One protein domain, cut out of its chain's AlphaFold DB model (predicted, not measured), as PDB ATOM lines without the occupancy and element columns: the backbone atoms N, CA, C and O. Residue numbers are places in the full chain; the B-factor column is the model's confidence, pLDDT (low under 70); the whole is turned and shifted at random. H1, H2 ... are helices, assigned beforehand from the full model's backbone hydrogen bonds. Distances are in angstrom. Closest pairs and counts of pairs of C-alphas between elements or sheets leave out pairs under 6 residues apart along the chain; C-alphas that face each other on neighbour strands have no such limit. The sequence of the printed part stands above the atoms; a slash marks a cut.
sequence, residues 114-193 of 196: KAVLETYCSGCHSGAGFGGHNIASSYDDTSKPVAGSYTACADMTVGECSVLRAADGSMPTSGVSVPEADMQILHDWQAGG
ATOM      1  N   LYS A 114     -36.564  49.188  38.020       92.44
ATOM      2  CA  LYS A 114     -36.755  48.262  39.138       92.44
ATOM      3  C   LYS A 114     -36.794  48.979  40.481       92.44
ATOM      4  O   LYS A 114     -37.700  48.718  41.260       92.44
ATOM      5  N   ALA A 115     -35.892  49.931  40.723       92.62
ATOM      6  CA  ALA A 115     -35.864  50.678  41.980       92.62
ATOM      7  C   ALA A 115     -37.178  51.444  42.223       92.62
ATOM      8  O   ALA A 115     -37.712  51.435  43.334       92.62
ATOM      9  N   VAL A 116     -37.741  52.053  41.174       93.56
ATOM     10  CA  VAL A 116     -39.039  52.744  41.242       93.56
ATOM     11  C   VAL A 116     -40.162  51.748  41.544       93.56
ATOM     12  O   VAL A 116     -40.929  51.931  42.491       93.56
ATOM     13  N   LEU A 117     -40.247  50.660  40.777       89.38
ATOM     14  CA  LEU A 117     -41.295  49.647  40.932       89.38
ATOM     15  C   LEU A 117     -41.220  48.945  42.296       89.38
ATOM     16  O   LEU A 117     -42.245  48.704  42.934       89.38
ATOM     17  N   GLU A 118     -40.023  48.666  42.796       87.00
ATOM     18  CA  GLU A 118     -39.839  48.087  44.123       87.00
ATOM     19  C   GLU A 118     -40.251  49.065  45.222       87.00
ATOM     20  O   GLU A 118     -40.968  48.674  46.142       87.00
ATOM     21  N   THR A 119     -39.896  50.342  45.094       88.94
ATOM     22  CA  THR A 119     -40.233  51.366  46.092       88.94
ATOM     23  C   THR A 119     -41.742  51.557  46.237       88.94
ATOM     24  O   THR A 119     -42.249  51.632  47.358       88.94
ATOM     25  N   TYR A 120     -42.476  51.623  45.122       88.38
ATOM     26  CA  TYR A 120     -43.889  52.021  45.143       88.38
ATOM     27  C   TYR A 120     -44.876  50.865  44.964       88.38
ATOM     28  O   TYR A 120     -46.026  50.977  45.391       88.38
ATOM     29  N   CYS A 121     -44.465  49.760  44.340       84.06
ATOM     30  CA  CYS A 121     -45.378  48.686  43.941       84.06
ATOM     31  C   CYS A 121     -45.150  47.380  44.714       84.06
ATOM     32  O   CYS A 121     -46.128  46.676  44.980       84.06
ATOM     33  N   SER A 122     -43.919  47.056  45.133       79.75
ATOM     34  CA  SER A 122     -43.605  45.743  45.741       79.75
ATOM     35  C   SER A 122     -44.379  45.436  47.028       79.75
ATOM     36  O   SER A 122     -44.670  44.272  47.307       79.75
ATOM     37  N   GLY A 123     -44.784  46.469  47.778       77.69
ATOM     38  CA  GLY A 123     -45.590  46.321  48.992       77.69
ATOM     39  C   GLY A 123     -46.953  45.655  48.758       77.69
ATOM     40  O   GLY A 123     -47.493  45.033  49.671       77.69
ATOM     41  N   CYS A 124     -47.488  45.736  47.536       77.75
ATOM     42  CA  CYS A 124     -48.724  45.061  47.121       77.75
ATOM     43  C   CYS A 124     -48.481  43.990  46.040       77.75
ATOM     44  O   CYS A 124     -49.238  43.024  45.945       77.75
ATOM     45  N   HIS A 125     -47.440  44.159  45.222       77.06
ATOM     46  CA  HIS A 125     -47.156  43.371  44.025       77.06
ATOM     47  C   HIS A 125     -45.817  42.633  44.178       77.06
ATOM     48  O   HIS A 125     -44.796  43.067  43.652       77.06
ATOM     49  N   SER A 126     -45.804  41.517  44.914       65.69
ATOM     50  CA  SER A 126     -44.602  40.690  45.102       65.69
ATOM     51  C   SER A 126     -44.626  39.399  44.273       65.69
ATOM     52  O   SER A 126     -45.677  38.950  43.806       65.69
ATOM     53  N   GLY A 127     -43.438  38.808  44.081       55.78
ATOM     54  CA  GLY A 127     -43.118  37.717  43.145       55.78
ATOM     55  C   GLY A 127     -43.754  36.343  43.406       55.78
ATOM     56  O   GLY A 127     -43.177  35.322  43.043       55.78
ATOM     57  N   ALA A 128     -44.949  36.275  43.996       54.44
ATOM     58  CA  ALA A 128     -45.679  35.023  44.210       54.44
ATOM     59  C   ALA A 128     -46.213  34.376  42.910       54.44
ATOM     60  O   ALA A 128     -46.810  33.305  42.968       54.44
ATOM     61  N   GLY A 129     -45.986  34.978  41.735       50.56
ATOM     62  CA  GLY A 129     -46.092  34.276  40.451       50.56
ATOM     63  C   GLY A 129     -47.496  33.812  40.048       50.56
ATOM     64  O   GLY A 129     -47.622  32.835  39.311       50.56
ATOM     65  N   PHE A 130     -48.557  34.498  40.477       46.38
ATOM     66  CA  PHE A 130     -49.917  34.225  40.007       46.38
ATOM     67  C   PHE A 130     -50.359  35.331  39.048       46.38
ATOM     68  O   PHE A 130     -50.756  36.416  39.471       46.38
ATOM     69  N   GLY A 131     -50.252  35.047  37.747       47.09
ATOM     70  CA  GLY A 131     -50.676  35.924  36.658       47.09
ATOM     71  C   GLY A 131     -52.098  36.448  36.860       47.09
ATOM     72  O   GLY A 131     -53.074  35.734  36.637       47.09
ATOM     73  N   GLY A 132     -52.159  37.706  37.286       49.78
ATOM     74  CA  GLY A 132     -53.363  38.491  37.526       49.78
ATOM     75  C   GLY A 132     -53.023  39.881  38.066       49.78
ATOM     76  O   GLY A 132     -53.583  40.861  37.592       49.78
ATOM     77  N   HIS A 133     -52.058  39.997  38.997       55.38
ATOM     78  CA  HIS A 133     -51.711  41.286  39.629       55.38
ATOM     79  C   HIS A 133     -50.252  41.387  40.138       55.38
ATOM     80  O   HIS A 133     -50.029  41.934  41.211       55.38
ATOM     81  N   ASN A 134     -49.236  40.874  39.440       58.41
ATOM     82  CA  ASN A 134     -47.818  41.028  39.827       58.41
ATOM     83  C   ASN A 134     -47.096  42.013  38.899       58.41
ATOM     84  O   ASN A 134     -46.217  41.646  38.124       58.41
ATOM     85  N   ILE A 135     -47.539  43.264  38.927       60.84
ATOM     86  CA  ILE A 135     -47.061  44.295  38.014       60.84
ATOM     87  C   ILE A 135     -45.529  44.451  38.149       60.84
ATOM     88  O   ILE A 135     -45.047  44.968  39.149       60.84
ATOM     89  N   ALA A 136     -44.798  43.946  37.144       62.16
ATOM     90  CA  ALA A 136     -43.353  44.073  36.924       62.16
ATOM     91  C   ALA A 136     -42.418  43.651  38.087       62.16
ATOM     92  O   ALA A 136     -41.363  44.259  38.279       62.16
ATOM     93  N   SER A 137     -42.762  42.590  38.832       67.56
ATOM     94  CA  SER A 137     -41.903  42.061  39.914       67.56
ATOM     95  C   SER A 137     -40.560  41.486  39.442       67.56
ATOM     96  O   SER A 137     -39.631  41.355  40.234       67.56
ATOM     97  N   SER A 138     -40.454  41.151  38.160       81.50
ATOM     98  CA  SER A 138     -39.196  40.929  37.449       81.50
ATOM     99  C   SER A 138     -39.277  41.548  36.056       81.50
ATOM    100  O   SER A 138     -40.371  41.854  35.568       81.50
ATOM    101  N   TYR A 139     -38.134  41.674  35.375       87.81
ATOM    102  CA  TYR A 139     -38.112  42.130  33.987       87.81
ATOM    103  C   TYR A 139     -39.010  41.273  33.080       87.81
ATOM    104  O   TYR A 139     -39.769  41.799  32.271       87.81
ATOM    105  N   ASP A 140     -39.007  39.949  33.258       86.69
ATOM    106  CA  ASP A 140     -39.814  39.034  32.443       86.69
ATOM    107  C   ASP A 140     -41.321  39.297  32.564       86.69
ATOM    108  O   ASP A 140     -42.074  39.065  31.613       86.69
ATOM    109  N   ASP A 141     -41.785  39.785  33.719       83.00
ATOM    110  CA  ASP A 141     -43.192  40.127  33.918       83.00
ATOM    111  C   ASP A 141     -43.635  41.277  33.019       83.00
ATOM    112  O   ASP A 141     -44.782  41.286  32.580       83.00
ATOM    113  N   THR A 142     -42.734  42.206  32.701       86.19
ATOM    114  CA  THR A 142     -43.038  43.444  31.968       86.19
ATOM    115  C   THR A 142     -43.623  43.170  30.586       86.19
ATOM    116  O   THR A 142     -44.502  43.898  30.138       86.19
ATOM    117  N   SER A 143     -43.197  42.077  29.948       87.88
ATOM    118  CA  SER A 143     -43.623  41.669  28.605       87.88
ATOM    119  C   SER A 143     -44.909  40.838  28.580       87.88
ATOM    120  O   SER A 143     -45.459  40.571  27.506       87.88
ATOM    121  N   LYS A 144     -45.408  40.400  29.742       85.56
ATOM    122  CA  LYS A 144     -46.597  39.547  29.817       85.56
ATOM    123  C   LYS A 144     -47.848  40.349  29.445       85.56
ATOM    124  O   LYS A 144     -47.923  41.535  29.759       85.56
ATOM    125  N   PRO A 145     -48.850  39.721  28.807       84.75
ATOM    126  CA  PRO A 145     -50.135  40.371  28.596       84.75
ATOM    127  C   PRO A 145     -50.818  40.629  29.943       84.75
ATOM    128  O   PRO A 145     -50.748  39.794  30.853       84.75
ATOM    129  N   VAL A 146     -51.516  41.755  30.065       80.75
ATOM    130  CA  VAL A 146     -52.326  42.039  31.254       80.75
ATOM    131  C   VAL A 146     -53.505  41.067  31.317       80.75
ATOM    132  O   VAL A 146     -54.382  41.058  30.457       80.75
ATOM    133  N   ALA A 147     -53.553  40.250  32.368       66.75
ATOM    134  CA  ALA A 147     -54.711  39.427  32.698       66.75
ATOM    135  C   ALA A 147     -55.552  40.173  33.743       66.75
ATOM    136  O   ALA A 147     -55.277  40.080  34.935       66.75
ATOM    137  N   GLY A 148     -56.547  40.961  33.323       67.44
ATOM    138  CA  GLY A 148     -57.307  41.766  34.280       67.44
ATOM    139  C   GLY A 148     -58.569  42.430  33.739       67.44
ATOM    140  O   GLY A 148     -58.842  42.439  32.541       67.44
ATOM    141  N   SER A 149     -59.350  42.989  34.665       65.31
ATOM    142  CA  SER A 149     -60.598  43.722  34.411       65.31
ATOM    143  C   SER A 149     -60.387  45.207  34.104       65.31
ATOM    144  O   SER A 149     -61.345  45.883  33.724       65.31
ATOM    145  N   TYR A 150     -59.162  45.728  34.259       76.81
ATOM    146  CA  TYR A 150     -58.861  47.118  33.934       76.81
ATOM    147  C   TYR A 150     -58.826  47.296  32.417       76.81
ATOM    148  O   TYR A 150     -57.816  47.064  31.753       76.81
ATOM    149  N   THR A 151     -59.973  47.684  31.866       83.31
ATOM    150  CA  THR A 151     -60.221  47.754  30.421       83.31
ATOM    151  C   THR A 151     -59.286  48.710  29.690       83.31
ATOM    152  O   THR A 151     -59.037  48.505  28.507       83.31
ATOM    153  N   ALA A 152     -58.730  49.711  30.379       86.12
ATOM    154  CA  ALA A 152     -57.745  50.618  29.795       86.12
ATOM    155  C   ALA A 152     -56.407  49.927  29.465       86.12
ATOM    156  O   ALA A 152     -55.671  50.437  28.628       86.12
ATOM    157  N   CYS A 153     -56.127  48.759  30.055       86.50
ATOM    158  CA  CYS A 153     -54.932  47.958  29.784       86.50
ATOM    159  C   CYS A 153     -55.213  46.650  29.028       86.50
ATOM    160  O   CYS A 153     -54.336  45.793  28.964       86.50
ATOM    161  N   ALA A 154     -56.418  46.454  28.478       83.56
ATOM    162  CA  ALA A 154     -56.839  45.159  27.927       83.56
ATOM    163  C   ALA A 154     -55.924  44.615  26.810       83.56
ATOM    164  O   ALA A 154     -55.794  43.401  26.673       83.56
ATOM    165  N   ASP A 155     -55.274  45.503  26.056       86.06
ATOM    166  CA  ASP A 155     -54.380  45.163  24.943       86.06
ATOM    167  C   ASP A 155     -52.914  45.561  25.213       86.06
ATOM    168  O   ASP A 155     -52.118  45.661  24.280       86.06
ATOM    169  N   MET A 156     -52.559  45.822  26.476       88.44
ATOM    170  CA  MET A 156     -51.228  46.281  26.885       88.44
ATOM    171  C   MET A 156     -50.408  45.164  27.532       88.44
ATOM    172  O   MET A 156     -50.946  44.183  28.066       88.44
ATOM    173  N   THR A 157     -49.090  45.336  27.533       90.31
ATOM    174  CA  THR A 157     -48.209  44.560  28.406       90.31
ATOM    175  C   THR A 157     -48.340  45.025  29.855       90.31
ATOM    176  O   THR A 157     -48.828  46.120  30.158       90.31
ATOM    177  N   VAL A 158     -47.898  44.187  30.789       86.81
ATOM    178  CA  VAL A 158     -47.839  44.545  32.208       86.81
ATOM    179  C   VAL A 158     -46.980  45.790  32.416       86.81
ATOM    180  O   VAL A 158     -47.404  46.676  33.155       86.81
ATOM    181  N   GLY A 159     -45.829  45.906  31.746       90.62
ATOM    182  CA  GLY A 159     -44.955  47.082  31.826       90.62
ATOM    183  C   GLY A 159     -45.675  48.361  31.399       90.62
ATOM    184  O   GLY A 159     -45.728  49.323  32.162       90.62
ATOM    185  N   GLU A 160     -46.336  48.342  30.242       92.50
ATOM    186  CA  GLU A 160     -47.129  49.474  29.739       92.50
ATOM    187  C   GLU A 160     -48.249  49.870  30.701       92.50
ATOM    188  O   GLU A 160     -48.432  51.050  31.008       92.50
ATOM    189  N   CYS A 161     -48.968  48.883  31.233       91.38
ATOM    190  CA  CYS A 161     -50.033  49.140  32.191       91.38
ATOM    191  C   CYS A 161     -49.503  49.684  33.526       91.38
ATOM    192  O   CYS A 161     -50.166  50.512  34.147       91.38
ATOM    193  N   SER A 162     -48.307  49.260  33.952       90.12
ATOM    194  CA  SER A 162     -47.635  49.780  35.154       90.12
ATOM    195  C   SER A 162     -47.467  51.290  35.048       90.12
ATOM    196  O   SER A 162     -47.901  52.033  35.927       90.12
ATOM    197  N   VAL A 163     -46.879  51.735  33.933       94.19
ATOM    198  CA  VAL A 163     -46.588  53.150  33.690       94.19
ATOM    199  C   VAL A 163     -47.882  53.943  33.550       94.19
ATOM    200  O   VAL A 163     -48.004  55.013  34.139       94.19
ATOM    201  N   LEU A 164     -48.883  53.404  32.845       93.31
ATOM    202  CA  LEU A 164     -50.183  54.060  32.693       93.31
ATOM    203  C   LEU A 164     -50.881  54.274  34.041       93.31
ATOM    204  O   LEU A 164     -51.350  55.379  34.308       93.31
ATOM    205  N   ARG A 165     -50.935  53.246  34.894       91.06
ATOM    206  CA  ARG A 165     -51.617  53.336  36.196       91.06
ATOM    207  C   ARG A 165     -50.863  54.191  37.210       91.06
ATOM    208  O   ARG A 165     -51.485  54.791  38.082       91.06
ATOM    209  N   ALA A 166     -49.538  54.256  37.103       92.44
ATOM    210  CA  ALA A 166     -48.740  55.193  37.881       92.44
ATOM    211  C   ALA A 166     -48.980  56.644  37.418       92.44
ATOM    212  O   ALA A 166     -49.213  57.529  38.239       92.44
ATOM    213  N   ALA A 167     -49.019  56.877  36.101       94.12
ATOM    214  CA  ALA A 167     -49.227  58.200  35.513       94.12
ATOM    215  C   ALA A 167     -50.643  58.759  35.737       94.12
ATOM    216  O   ALA A 167     -50.807  59.963  35.932       94.12
ATOM    217  N   ASP A 168     -51.677  57.909  35.713       92.56
ATOM    218  CA  ASP A 168     -53.059  58.322  36.000       92.56
ATOM    219  C   ASP A 168     -53.362  58.435  37.507       92.56
ATOM    220  O   ASP A 168     -54.450  58.873  37.894       92.56
ATOM    221  N   GLY A 169     -52.391  58.075  38.354       91.06
ATOM    222  CA  GLY A 169     -52.489  58.117  39.809       91.06
ATOM    223  C   GLY A 169     -53.433  57.072  40.407       91.06
ATOM    224  O   GLY A 169     -53.714  57.130  41.604       91.06
ATOM    225  N   SER A 170     -53.942  56.122  39.615       88.81
ATOM    226  CA  SER A 170     -54.745  55.002  40.125       88.81
ATOM    227  C   SER A 170     -53.907  53.993  40.909       88.81
ATOM    228  O   SER A 170     -54.464  53.216  41.687       88.81
ATOM    229  N   MET A 171     -52.588  54.009  40.716       87.56
ATOM    230  CA  MET A 171     -51.609  53.268  41.499       87.56
ATOM    231  C   MET A 171     -50.450  54.185  41.910       87.56
ATOM    232  O   MET A 171     -50.024  55.015  41.108       87.56
ATOM    233  N   PRO A 172     -49.877  54.001  43.111       88.31
ATOM    234  CA  PRO A 172     -50.321  53.117  44.201       88.31
ATOM    235  C   PRO A 172     -51.668  53.509  44.848       88.31
ATOM    236  O   PRO A 172     -51.966  54.686  45.031       88.31
ATOM    237  N   THR A 173     -52.471  52.526  45.287       83.31
ATOM    238  CA  THR A 173     -53.765  52.790  45.966       83.31
ATOM    239  C   THR A 173     -53.630  53.301  47.403       83.31
ATOM    240  O   THR A 173     -54.611  53.740  48.001       83.31
ATOM    241  N   SER A 174     -52.421  53.274  47.968       77.19
ATOM    242  CA  SER A 174     -52.113  53.765  49.317       77.19
ATOM    243  C   SER A 174     -52.247  55.289  49.464       77.19
ATOM    244  O   SER A 174     -52.099  55.812  50.567       77.19
ATOM    245  N   GLY A 175     -52.519  56.010  48.370       74.31
ATOM    246  CA  GLY A 175     -52.603  57.472  48.341       74.31
ATOM    247  C   GLY A 175     -51.243  58.168  48.229       74.31
ATOM    248  O   GLY A 175     -51.191  59.396  48.214       74.31
ATOM    249  N   VAL A 176     -50.153  57.401  48.133       82.56
ATOM    250  CA  VAL A 176     -48.816  57.904  47.800       82.56
ATOM    251  C   VAL A 176     -48.655  57.833  46.287       82.56
ATOM    252  O   VAL A 176     -48.650  56.742  45.732       82.56
ATOM    253  N   SER A 177     -48.530  58.983  45.626       90.50
ATOM    254  CA  SER A 177     -48.232  59.052  44.193       90.50
ATOM    255  C   SER A 177     -46.745  58.830  43.931       90.50
ATOM    256  O   SER A 177     -45.909  59.283  44.717       90.50
ATOM    257  N   VAL A 178     -46.416  58.232  42.787       93.81
ATOM    258  CA  VAL A 178     -45.038  58.204  42.284       93.81
ATOM    259  C   VAL A 178     -44.591  59.650  41.990       93.81
ATOM    260  O   VAL A 178     -45.314  60.371  41.298       93.81
ATOM    261  N   PRO A 179     -43.457  60.125  42.537       95.75
ATOM    262  CA  PRO A 179     -42.936  61.460  42.256       95.75
ATOM    263  C   PRO A 179     -42.614  61.663  40.773       95.75
ATOM    264  O   PRO A 179     -42.231  60.729  40.079       95.75
ATOM    265  N   GLU A 180     -42.681  62.912  40.305       96.00
ATOM    266  CA  GLU A 180     -42.444  63.262  38.895       96.00
ATOM    267  C   GLU A 180     -41.093  62.756  38.358       96.00
ATOM    268  O   GLU A 180     -41.015  62.262  37.240       96.00
ATOM    269  N   ALA A 181     -40.029  62.835  39.166       95.75
ATOM    270  CA  ALA A 181     -38.703  62.360  38.770       95.75
ATOM    271  C   ALA A 181     -38.676  60.841  38.522       95.75
ATOM    272  O   ALA A 181     -38.066  60.380  37.562       95.75
ATOM    273  N   ASP A 182     -39.394  60.077  39.345       96.69
ATOM    274  CA  ASP A 182     -39.486  58.625  39.216       96.69
ATOM    275  C   ASP A 182     -40.431  58.229  38.071       96.69
ATOM    276  O   ASP A 182     -40.179  57.265  37.349       96.69
ATOM    277  N   MET A 183     -41.487  59.016  37.834       96.94
ATOM    278  CA  MET A 183     -42.333  58.861  36.648       96.94
ATOM    279  C   MET A 183     -41.562  59.112  35.353       96.94
ATOM    280  O   MET A 183     -41.765  58.388  34.377       96.94
ATOM    281  N   GLN A 184     -40.650  60.087  35.339       97.12
ATOM    282  CA  GLN A 184     -39.800  60.353  34.182       97.12
ATOM    283  C   GLN A 184     -38.921  59.141  33.845       97.12
ATOM    284  O   GLN A 184     -38.852  58.756  32.680       97.12
ATOM    285  N   ILE A 185     -38.352  58.470  34.853       96.38
ATOM    286  CA  ILE A 185     -37.606  57.214  34.666       96.38
ATOM    287  C   ILE A 185     -38.482  56.154  33.986       96.38
ATOM    288  O   ILE A 185     -38.066  55.534  33.007       96.38
ATOM    289  N   LEU A 186     -39.710  55.952  34.468       95.38
ATOM    290  CA  LEU A 186     -40.627  54.969  33.886       95.38
ATOM    291  C   LEU A 186     -41.015  55.312  32.439       95.38
ATOM    292  O   LEU A 186     -41.120  54.415  31.599       95.38
ATOM    293  N   HIS A 187     -41.195  56.595  32.126       96.69
ATOM    294  CA  HIS A 187     -41.472  57.052  30.767       96.69
ATOM    295  C   HIS A 187     -40.276  56.892  29.830       96.69
ATOM    296  O   HIS A 187     -40.465  56.456  28.695       96.69
ATOM    297  N   ASP A 188     -39.060  57.184  30.289       96.62
ATOM    298  CA  ASP A 188     -37.842  57.007  29.495       96.62
ATOM    299  C   ASP A 188     -37.555  55.526  29.238       96.62
ATOM    300  O   ASP A 188     -37.198  55.143  28.122       96.62
ATOM    301  N   TRP A 189     -37.811  54.668  30.226       95.31
ATOM    302  CA  TRP A 189     -37.752  53.217  30.064       95.31
ATOM    303  C   TRP A 189     -38.779  52.709  29.040       95.31
ATOM    304  O   TRP A 189     -38.430  51.952  28.130       95.31
ATOM    305  N   GLN A 190     -40.032  53.173  29.120       95.31
ATOM    306  CA  GLN A 190     -41.071  52.857  28.133       95.31
ATOM    307  C   GLN A 190     -40.697  53.365  26.729       95.31
ATOM    308  O   GLN A 190     -40.852  52.636  25.749       95.31
ATOM    309  N   ALA A 191     -40.179  54.589  26.612       95.81
ATOM    310  CA  ALA A 191     -39.744  55.177  25.343       95.81
ATOM    311  C   ALA A 191     -38.540  54.434  24.744       95.81
ATOM    312  O   ALA A 191     -38.447  54.287  23.523       95.81
ATOM    313  N   GLY A 192     -37.661  53.909  25.600       94.19
ATOM    314  CA  GLY A 192     -36.578  52.996  25.243       94.19
ATOM    315  C   GLY A 192     -37.048  51.595  24.842       94.19
ATOM    316  O   GLY A 192     -36.224  50.763  24.471       94.19
ATOM    317  N   GLY A 193     -38.353  51.313  24.884       93.69
ATOM    318  CA  GLY A 193     -38.917  50.016  24.519       93.69
ATOM    319  C   GLY A 193     -38.758  48.957  25.605       93.69
ATOM    320  O   GLY A 193     -38.603  47.787  25.268       93.69
TER     321      GLY A 193
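This is residues 114 to 193 of the 196 residues of an uncharacterized protein of Myxococcales bacterium (UniProt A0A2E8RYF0). The longest helix, H4, lies side by side with H3 as a helical hairpin, with the short helix H2 at the first residues of H3 and H1 near H4. Long links without named elements make up much of the rest of this rounded body. The printed part has 80 residues and four named helices, H1, H2, H3 and H4 along the chain, with no named strand. The class is all helix, though under half of the residues, 33 of 80, are in named elements. The whole is compact, with a radius of gyration of the C-alphas of 11.5 A and spans of 29 by 26 by 23 A.

H4, residues 180 to 191, is 16.0 A long, from C-alpha 180 at (-42.444, 63.262, 38.895) to C-alpha 191 at (-39.744, 55.177, 25.343). H3, residues 158 to 167, is 14.1 A long. H1, residues 114 to 120, begins with C-alpha 114 at (-36.755, 48.262, 39.138) and is 10.1 A long. H2, residues 139 to 142, is 5.5 A long.

H4 and H3 touch, their closest C-alphas being those of Leu 186 and Val 163, 6.2 A apart. They run opposite ways at a shallow tilt of 33 degrees, only just short of steep. H3 and H2 touch, with the C-alphas of Gly 159 and Thr 142 closest, 4.1 A apart. H4 and H1 are close but not clearly touching, with the C-alphas of Asp 182 and Val 116 closest, 6.2 A apart; they run opposite ways at a steep tilt of 43 degrees. H1 and H3 are apart, as are H2 and H4. H1 and H2 are only just apart, at 8.1 A. In H1, H3 and H4 every O i to N i+4 pair is within hydrogen-bond range; H2 is too short for such a pair.

The two C-alphas farthest apart, those of Phe 130 and Ala 181, are 30.3 A apart. The printed part has no cut, and its three links, of 18, 15 and 12 residues, are long. Mean pLDDT of the printed part is 83.1, with residues 126 to 137 and 147 to 149 under 70.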